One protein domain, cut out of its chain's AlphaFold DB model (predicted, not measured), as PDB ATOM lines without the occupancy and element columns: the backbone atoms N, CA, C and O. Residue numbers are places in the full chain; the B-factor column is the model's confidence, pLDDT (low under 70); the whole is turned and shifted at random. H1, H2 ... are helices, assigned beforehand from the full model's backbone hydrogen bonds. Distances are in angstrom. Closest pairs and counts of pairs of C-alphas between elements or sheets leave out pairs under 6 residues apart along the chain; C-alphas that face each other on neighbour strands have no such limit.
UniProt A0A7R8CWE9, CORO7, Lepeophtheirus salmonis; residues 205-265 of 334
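What this domain is: This is residues 205 to 265 of the 334 residues of the protein "CORO7" of Lepeophtheirus salmonis (UniProt A0A7R8CWE9). The printed part has little regular structure and makes a T of loops: a long, narrow arm runs out through residues 223 to 235 to the short helix H1 at its tip and back through residues 241 to 253. At the other end, the tail 205 to 212 and H2 reach to opposite sides as the crossbar. Of 61 residues, 9 are in named elements, H1 then H2, with no named strand: all helix. The whole is extended and flat, with a radius of gyration of the C-alphas of 16.9 A and spans of 49 by 36 by 18 A.

Where its parts are: H1, residues 236 to 240, begins at C-alpha (0.845, 7.489, -63.618) and is 6.1 A long. H2, residues 262 to 265, ends at C-alpha (15.379, -9.299, -26.715).

How they stand to each other: Residues 236 to 242, of which 236 to 240 belong to H1, stand free. H1 and H2 are apart. Residues 226 to 227 pair with 249 to 250, antiparallel, and 217 to 218 with 258 to 259, parallel. The one O i to N i+4 pair in H1 is within hydrogen-bond range; H2 is too short for such a pair.

The domain as a whole: The farthest C-alphas, of Val 213 and Arg 241, are 49.2 A apart. The printed part has no cut. The 21-residue link is long. Residues 205 to 209 and 265 have pLDDT under 70.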
ATOM      1  N   PRO A 205     -21.609  -6.220 -29.719       44.19
ATOM      2  CA  PRO A 205     -20.327  -6.489 -30.376       44.19
ATOM      3  C   PRO A 205     -19.572  -7.654 -29.715       44.19
ATOM      4  O   PRO A 205     -19.408  -7.687 -28.494       44.19
ATOM      5  N   ILE A 206     -19.047  -8.574 -30.528       42.22
ATOM      6  CA  ILE A 206     -18.175  -9.681 -30.118       42.22
ATOM      7  C   ILE A 206     -16.779  -9.468 -30.714       42.22
ATOM      8  O   ILE A 206     -16.592  -9.421 -31.930       42.22
ATOM      9  N   SER A 207     -15.774  -9.377 -29.840       47.91
ATOM     10  CA  SER A 207     -14.370  -9.228 -30.227       47.91
ATOM     11  C   SER A 207     -13.622 -10.563 -30.199       47.91
ATOM     12  O   SER A 207     -13.519 -11.231 -29.167       47.91
ATOM     13  N   PHE A 208     -13.010 -10.928 -31.324       48.84
ATOM     14  CA  PHE A 208     -12.076 -12.049 -31.374       48.84
ATOM     15  C   PHE A 208     -10.694 -11.595 -30.902       48.84
ATOM     16  O   PHE A 208      -9.996 -10.844 -31.580       48.84
ATOM     17  N   SER A 209     -10.293 -12.053 -29.718       61.53
ATOM     18  CA  SER A 209      -8.963 -11.790 -29.163       61.53
ATOM     19  C   SER A 209      -8.054 -12.997 -29.359       61.53
ATOM     20  O   SER A 209      -8.343 -14.071 -28.833       61.53
ATOM     21  N   VAL A 210      -6.913 -12.824 -30.033       74.19
ATOM     22  CA  VAL A 210      -5.826 -13.812 -29.949       74.19
ATOM     23  C   VAL A 210      -5.298 -13.787 -28.506       74.19
ATOM     24  O   VAL A 210      -4.816 -12.737 -28.072       74.19
ATOM     25  N   PRO A 211      -5.372 -14.885 -27.732       76.06
ATOM     26  CA  PRO A 211      -4.948 -14.873 -26.337       76.06
ATOM     27  C   PRO A 211      -3.424 -14.731 -26.247       76.06
ATOM     28  O   PRO A 211      -2.671 -15.501 -26.845       76.06
ATOM     29  N   ARG A 212      -2.955 -13.730 -25.496       82.44
ATOM     30  CA  ARG A 212      -1.530 -13.386 -25.372       82.44
ATOM     31  C   ARG A 212      -1.143 -13.185 -23.911       82.44
ATOM     32  O   ARG A 212      -1.899 -12.623 -23.131       82.44
ATOM     33  N   VAL A 213       0.060 -13.631 -23.546       80.31
ATOM     34  CA  VAL A 213       0.584 -13.539 -22.165       80.31
ATOM     35  C   VAL A 213       1.160 -12.147 -21.866       80.31
ATOM     36  O   VAL A 213       1.106 -11.672 -20.736       80.31
ATOM     37  N   LYS A 214       1.709 -11.476 -22.885       84.12
ATOM     38  CA  LYS A 214       2.342 -10.151 -22.800       84.12
ATOM     39  C   LYS A 214       1.440  -9.066 -23.421       84.12
ATOM     40  O   LYS A 214       1.858  -8.381 -24.347       84.12
ATOM     41  N   THR A 215       0.205  -8.919 -22.931       82.88
ATOM     42  CA  THR A 215      -0.794  -7.953 -23.456       82.88
ATOM     43  C   THR A 215      -0.393  -6.483 -23.329       82.88
ATOM     44  O   THR A 215      -0.855  -5.666 -24.113       82.88
ATOM     45  N   ALA A 216       0.498  -6.139 -22.393       85.75
ATOM     46  CA  ALA A 216       1.055  -4.787 -22.248       85.75
ATOM     47  C   ALA A 216       2.044  -4.386 -23.368       85.75
ATOM     48  O   ALA A 216       2.610  -3.295 -23.328       85.75
ATOM     49  N   TYR A 217       2.275  -5.264 -24.348       89.06
ATOM     50  CA  TYR A 217       3.127  -5.024 -25.509       89.06
ATOM     51  C   TYR A 217       2.314  -5.156 -26.797       89.06
ATOM     52  O   TYR A 217       1.385  -5.960 -26.885       89.06
ATOM     53  N   PHE A 218       2.678  -4.384 -27.810       91.44
ATOM     54  CA  PHE A 218       2.095  -4.459 -29.138       91.44
ATOM     55  C   PHE A 218       2.523  -5.763 -29.815       91.44
ATOM     56  O   PHE A 218       3.700  -6.117 -29.803       91.44
ATOM     57  N   GLN A 219       1.561  -6.489 -30.381       89.25
ATOM     58  CA  GLN A 219       1.788  -7.800 -30.992       89.25
ATOM     59  C   GLN A 219       2.257  -7.612 -32.445       89.25
ATOM     60  O   GLN A 219       1.499  -7.826 -33.388       89.25
ATOM     61  N   ASP A 220       3.499  -7.158 -32.626       87.62
ATOM     62  CA  ASP A 220       4.087  -6.840 -33.936       87.62
ATOM     63  C   ASP A 220       4.259  -8.063 -34.860       87.62
ATOM     64  O   ASP A 220       4.436  -7.914 -36.067       87.62
ATOM     65  N   ASP A 221       4.119  -9.273 -34.310       86.50
ATOM     66  CA  ASP A 221       4.015 -10.532 -35.049       86.50
ATOM     67  C   ASP A 221       2.618 -10.786 -35.653       86.50
ATOM     68  O   ASP A 221       2.511 -11.477 -36.666       86.50
ATOM     69  N   LEU A 222       1.555 -10.222 -35.063       83.25
ATOM     70  CA  LEU A 222       0.191 -10.227 -35.617       83.25
ATOM     71  C   LEU A 222      -0.077  -9.009 -36.506       83.25
ATOM     72  O   LEU A 222      -0.826  -9.104 -37.476       83.25
ATOM     73  N   PHE A 223       0.535  -7.872 -36.171       83.81
ATOM     74  CA  PHE A 223       0.313  -6.579 -36.816       83.81
ATOM     75  C   PHE A 223       1.609  -6.037 -37.451       83.81
ATOM     76  O   PHE A 223       2.144  -5.017 -37.002       83.81
ATOM     77  N   PRO A 224       2.139  -6.701 -38.500       86.19
ATOM     78  CA  PRO A 224       3.295  -6.203 -39.236       86.19
ATOM     79  C   PRO A 224       2.975  -4.869 -39.938       86.19
ATOM     80  O   PRO A 224       1.799  -4.553 -40.155       86.19
ATOM     81  N   PRO A 225       3.998  -4.099 -40.372       88.38
ATOM     82  CA  PRO A 225       3.816  -2.839 -41.090       88.38
ATOM     83  C   PRO A 225       2.840  -2.979 -42.265       88.38
ATOM     84  O   PRO A 225       3.130  -3.605 -43.294       88.38
ATOM     85  N   THR A 226       1.655  -2.411 -42.067       82.94
ATOM     86  CA  THR A 226       0.472  -2.585 -42.903       82.94
ATOM     87  C   THR A 226       0.511  -1.576 -44.037       82.94
ATOM     88  O   THR A 226       0.938  -0.437 -43.866       82.94
ATOM     89  N   ARG A 227       0.122  -2.010 -45.233       80.00
ATOM     90  CA  ARG A 227       0.170  -1.175 -46.434       80.00
ATOM     91  C   ARG A 227      -0.769   0.025 -46.308       80.00
ATOM     92  O   ARG A 227      -1.940  -0.142 -45.982       80.00
ATOM     93  N   ILE A 228      -0.265   1.200 -46.672       82.75
ATOM     94  CA  ILE A 228      -1.099   2.375 -46.908       82.75
ATOM     95  C   ILE A 228      -1.848   2.179 -48.237       82.75
ATOM     96  O   ILE A 228      -1.250   1.824 -49.256       82.75
ATOM     97  N   LEU A 229      -3.173   2.353 -48.203       70.12
ATOM     98  CA  LEU A 229      -4.085   2.175 -49.347       70.12
ATOM     99  C   LEU A 229      -4.752   3.478 -49.809       70.12
ATOM    100  O   LEU A 229      -5.426   3.480 -50.828       70.12
ATOM    101  N   TRP A 230      -4.578   4.564 -49.055       73.12
ATOM    102  CA  TRP A 230      -5.194   5.875 -49.288       73.12
ATOM    103  C   TRP A 230      -4.196   6.928 -49.798       73.12
ATOM    104  O   TRP A 230      -4.523   8.106 -49.880       73.12
ATOM    105  N   GLU A 231      -2.973   6.504 -50.120       83.94
ATOM    106  CA  GLU A 231      -1.920   7.315 -50.733       83.94
ATOM    107  C   GLU A 231      -1.339   6.525 -51.908       83.94
ATOM    108  O   GLU A 231      -1.117   5.311 -51.814       83.94
ATOM    109  N   HIS A 232      -1.067   7.201 -53.021       87.81
ATOM    110  CA  HIS A 232      -0.412   6.577 -54.164       87.81
ATOM    111  C   HIS A 232       1.078   6.324 -53.861       87.81
ATOM    112  O   HIS A 232       1.778   7.163 -53.297       87.81
ATOM    113  N   THR A 233       1.620   5.187 -54.298       91.19
ATOM    114  CA  THR A 233       3.073   4.932 -54.234       91.19
ATOM    115  C   THR A 233       3.839   5.776 -55.256       91.19
ATOM    116  O   THR A 233       4.991   6.142 -55.025       91.19
ATOM    117  N   MET A 234       3.213   6.078 -56.393       92.69
ATOM    118  CA  MET A 234       3.802   6.807 -57.519       92.69
ATOM    119  C   MET A 234       2.713   7.473 -58.373       92.69
ATOM    120  O   MET A 234       1.536   7.156 -58.215       92.69
ATOM    121  N   SER A 235       3.084   8.381 -59.273       92.88
ATOM    122  CA  SER A 235       2.151   8.890 -60.293       92.88
ATOM    123  C   SER A 235       1.989   7.910 -61.466       92.88
ATOM    124  O   SER A 235       2.782   6.974 -61.618       92.88
ATOM    125  N   ALA A 236       0.992   8.155 -62.324       91.31
ATOM    126  CA  ALA A 236       0.845   7.489 -63.618       91.31
ATOM    127  C   ALA A 236       2.144   7.515 -64.443       91.31
ATOM    128  O   ALA A 236       2.685   6.468 -64.794       91.31
ATOM    129  N   ASP A 237       2.687   8.710 -64.682       91.62
ATOM    130  CA  ASP A 237       3.912   8.935 -65.457       91.62
ATOM    131  C   ASP A 237       5.139   8.191 -64.889       91.62
ATOM    132  O   ASP A 237       5.920   7.606 -65.640       91.62
ATOM    133  N   GLU A 238       5.292   8.133 -63.562       93.12
ATOM    134  CA  GLU A 238       6.348   7.339 -62.926       93.12
ATOM    135  C   GLU A 238       6.167   5.833 -63.184       93.12
ATOM    136  O   GLU A 238       7.123   5.151 -63.570       93.12
ATOM    137  N   TRP A 239       4.947   5.312 -63.016       92.88
ATOM    138  CA  TRP A 239       4.635   3.897 -63.249       92.88
ATOM    139  C   TRP A 239       4.849   3.499 -64.716       92.88
ATOM    140  O   TRP A 239       5.510   2.497 -64.997       92.88
ATOM    141  N   LEU A 240       4.374   4.325 -65.655       91.50
ATOM    142  CA  LEU A 240       4.518   4.127 -67.101       91.50
ATOM    143  C   LEU A 240       5.982   4.153 -67.560       91.50
ATOM    144  O   LEU A 240       6.370   3.385 -68.439       91.50
ATOM    145  N   ARG A 241       6.831   4.968 -66.920       92.62
ATOM    146  CA  ARG A 241       8.292   4.973 -67.129       92.62
ATOM    147  C   ARG A 241       9.007   3.778 -66.478       92.62
ATOM    148  O   ARG A 241      10.231   3.682 -66.558       92.62
ATOM    149  N   GLY A 242       8.277   2.867 -65.832       88.62
ATOM    150  CA  GLY A 242       8.824   1.680 -65.175       88.62
ATOM    151  C   GLY A 242       9.564   1.973 -63.867       88.62
ATOM    152  O   GLY A 242      10.383   1.149 -63.438       88.62
ATOM    153  N   VAL A 243       9.308   3.128 -63.236       91.88
ATOM    154  CA  VAL A 243       9.884   3.483 -61.933       91.88
ATOM    155  C   VAL A 243       9.419   2.475 -60.882       91.88
ATOM    156  O   VAL A 243       8.260   2.068 -60.835       91.88
ATOM    157  N   LYS A 244      10.341   2.061 -60.011       86.75
ATOM    158  CA  LYS A 244      10.061   1.149 -58.900       86.75
ATOM    159  C   LYS A 244      10.282   1.894 -57.594       86.75
ATOM    160  O   LYS A 244      11.391   2.346 -57.327       86.75
ATOM    161  N   LYS A 245       9.224   1.992 -56.797       88.44
ATOM    162  CA  LYS A 245       9.244   2.439 -55.404       88.44
ATOM    163  C   LYS A 245       8.628   1.331 -54.562       88.44
ATOM    164  O   LYS A 245       7.673   0.690 -55.008       88.44
ATOM    165  N   ASP A 246       9.165   1.107 -53.371       87.94
ATOM    166  CA  ASP A 246       8.540   0.203 -52.412       87.94
ATOM    167  C   ASP A 246       7.229   0.807 -51.896       87.94
ATOM    168  O   ASP A 246       7.118   2.015 -51.688       87.94
ATOM    169  N   THR A 247       6.217  -0.039 -51.714       84.19
ATOM    170  CA  THR A 247       4.895   0.396 -51.257       84.19
ATOM    171  C   THR A 247       4.971   0.950 -49.829       84.19
ATOM    172  O   THR A 247       5.479   0.242 -48.951       84.19
ATOM    173  N   PRO A 248       4.438   2.158 -49.553       87.81
ATOM    174  CA  PRO A 248       4.460   2.736 -48.221       87.81
ATOM    175  C   PRO A 248       3.636   1.887 -47.245       87.81
ATOM    176  O   PRO A 248       2.584   1.323 -47.573       87.81
ATOM    177  N   ARG A 249       4.157   1.763 -46.025       88.31
ATOM    178  CA  ARG A 249       3.585   0.964 -44.941       88.31
ATOM    179  C   ARG A 249       3.622   1.762 -43.649       88.31
ATOM    180  O   ARG A 249       4.635   2.381 -43.340       88.31
ATOM    181  N   ILE A 250       2.544   1.679 -42.884       89.31
ATOM    182  CA  ILE A 250       2.409   2.265 -41.554       89.31
ATOM    183  C   ILE A 250       2.455   1.154 -40.500       89.31
ATOM    184  O   ILE A 250       1.981   0.040 -40.731       89.31
ATOM    185  N   SER A 251       3.044   1.427 -39.338       91.00
ATOM    186  CA  SER A 251       2.904   0.527 -38.191       91.00
ATOM    187  C   SER A 251       1.560   0.785 -37.519       91.00
ATOM    188  O   SER A 251       1.211   1.937 -37.287       91.00
ATOM    189  N   LEU A 252       0.825  -0.271 -37.164       87.62
ATOM    190  CA  LEU A 252      -0.426  -0.153 -36.401       87.62
ATOM    191  C   LEU A 252      -0.181  -0.040 -34.879       87.62
ATOM    192  O   LEU A 252      -1.107  -0.201 -34.089       87.62
ATOM    193  N   LYS A 253       1.073   0.200 -34.462       91.38
ATOM    194  CA  LYS A 253       1.502   0.309 -33.061       91.38
ATOM    195  C   LYS A 253       1.007   1.622 -32.432       91.38
ATOM    196  O   LYS A 253       1.462   2.674 -32.876       91.38
ATOM    197  N   PRO A 254       0.199   1.592 -31.353       90.44
ATOM    198  CA  PRO A 254      -0.126   2.785 -30.566       90.44
ATOM    199  C   PRO A 254       1.135   3.453 -30.002       90.44
ATOM    200  O   PRO A 254       2.090   2.756 -29.648       90.44
ATOM    201  N   ASP A 255       1.172   4.784 -29.912       88.12
ATOM    202  CA  ASP A 255       2.378   5.540 -29.531       88.12
ATOM    203  C   ASP A 255       2.921   5.178 -28.139       88.12
ATOM    204  O   ASP A 255       4.135   5.063 -27.959       88.12
ATOM    205  N   ASP A 256       2.027   4.921 -27.183       89.62
ATOM    206  CA  ASP A 256       2.312   4.556 -25.793       89.62
ATOM    207  C   ASP A 256       2.828   3.114 -25.614       89.62
ATOM    208  O   ASP A 256       3.414   2.779 -24.580       89.62
ATOM    209  N   MET A 257       2.656   2.258 -26.625       88.25
ATOM    210  CA  MET A 257       2.939   0.824 -26.552       88.25
ATOM    211  C   MET A 257       4.335   0.461 -27.094       88.25
ATOM    212  O   MET A 257       4.800   1.017 -28.092       88.25
ATOM    213  N   LYS A 258       5.004  -0.520 -26.472       91.00
ATOM    214  CA  LYS A 258       6.282  -1.108 -26.944       91.00
ATOM    215  C   LYS A 258       6.051  -2.429 -27.669       91.00
ATOM    216  O   LYS A 258       5.088  -3.117 -27.345       91.00
ATOM    217  N   CYS A 259       6.924  -2.817 -28.594       91.50
ATOM    218  CA  CYS A 259       6.748  -4.055 -29.360       91.50
ATOM    219  C   CYS A 259       7.058  -5.313 -28.527       91.50
ATOM    220  O   CYS A 259       7.885  -5.304 -27.611       91.50
ATOM    221  N   LEU A 260       6.405  -6.426 -28.864       88.88
ATOM    222  CA  LEU A 260       6.642  -7.727 -28.245       88.88
ATOM    223  C   LEU A 260       8.031  -8.269 -28.611       88.88
ATOM    224  O   LEU A 260       8.698  -8.865 -27.762       88.88
ATOM    225  N   SER A 261       8.484  -8.039 -29.846       87.81
ATOM    226  CA  SER A 261       9.832  -8.407 -30.301       87.81
ATOM    227  C   SER A 261      10.943  -7.764 -29.459       87.81
ATOM    228  O   SER A 261      11.846  -8.467 -29.003       87.81
ATOM    229  N   GLU A 262      10.848  -6.460 -29.179       86.69
ATOM    230  CA  GLU A 262      11.755  -5.713 -28.290       86.69
ATOM    231  C   GLU A 262      11.780  -6.330 -26.881       86.69
ATOM    232  O   GLU A 262      12.838  -6.604 -26.310       86.69
ATOM    233  N   ALA A 263      10.596  -6.627 -26.339       80.50
ATOM    234  CA  ALA A 263      10.401  -7.184 -25.000       80.50
ATOM    235  C   ALA A 263      10.887  -8.633 -24.824       80.50
ATOM    236  O   ALA A 263      10.891  -9.151 -23.701       80.50
ATOM    237  N   ASN A 264      11.243  -9.306 -25.919       75.25
ATOM    238  CA  ASN A 264      11.832 -10.645 -25.926       75.25
ATOM    239  C   ASN A 264      13.357 -10.614 -26.134       75.25
ATOM    240  O   ASN A 264      14.018 -11.601 -25.833       75.25
ATOM    241  N   GLN A 265      13.925  -9.491 -26.588       68.50
ATOM    242  CA  GLN A 265      15.379  -9.299 -26.715       68.50
ATOM    243  C   GLN A 265      16.027  -8.805 -25.408       68.50
ATOM    244  O   GLN A 265      17.230  -8.941 -25.220       68.50
TER     245      GLN A 265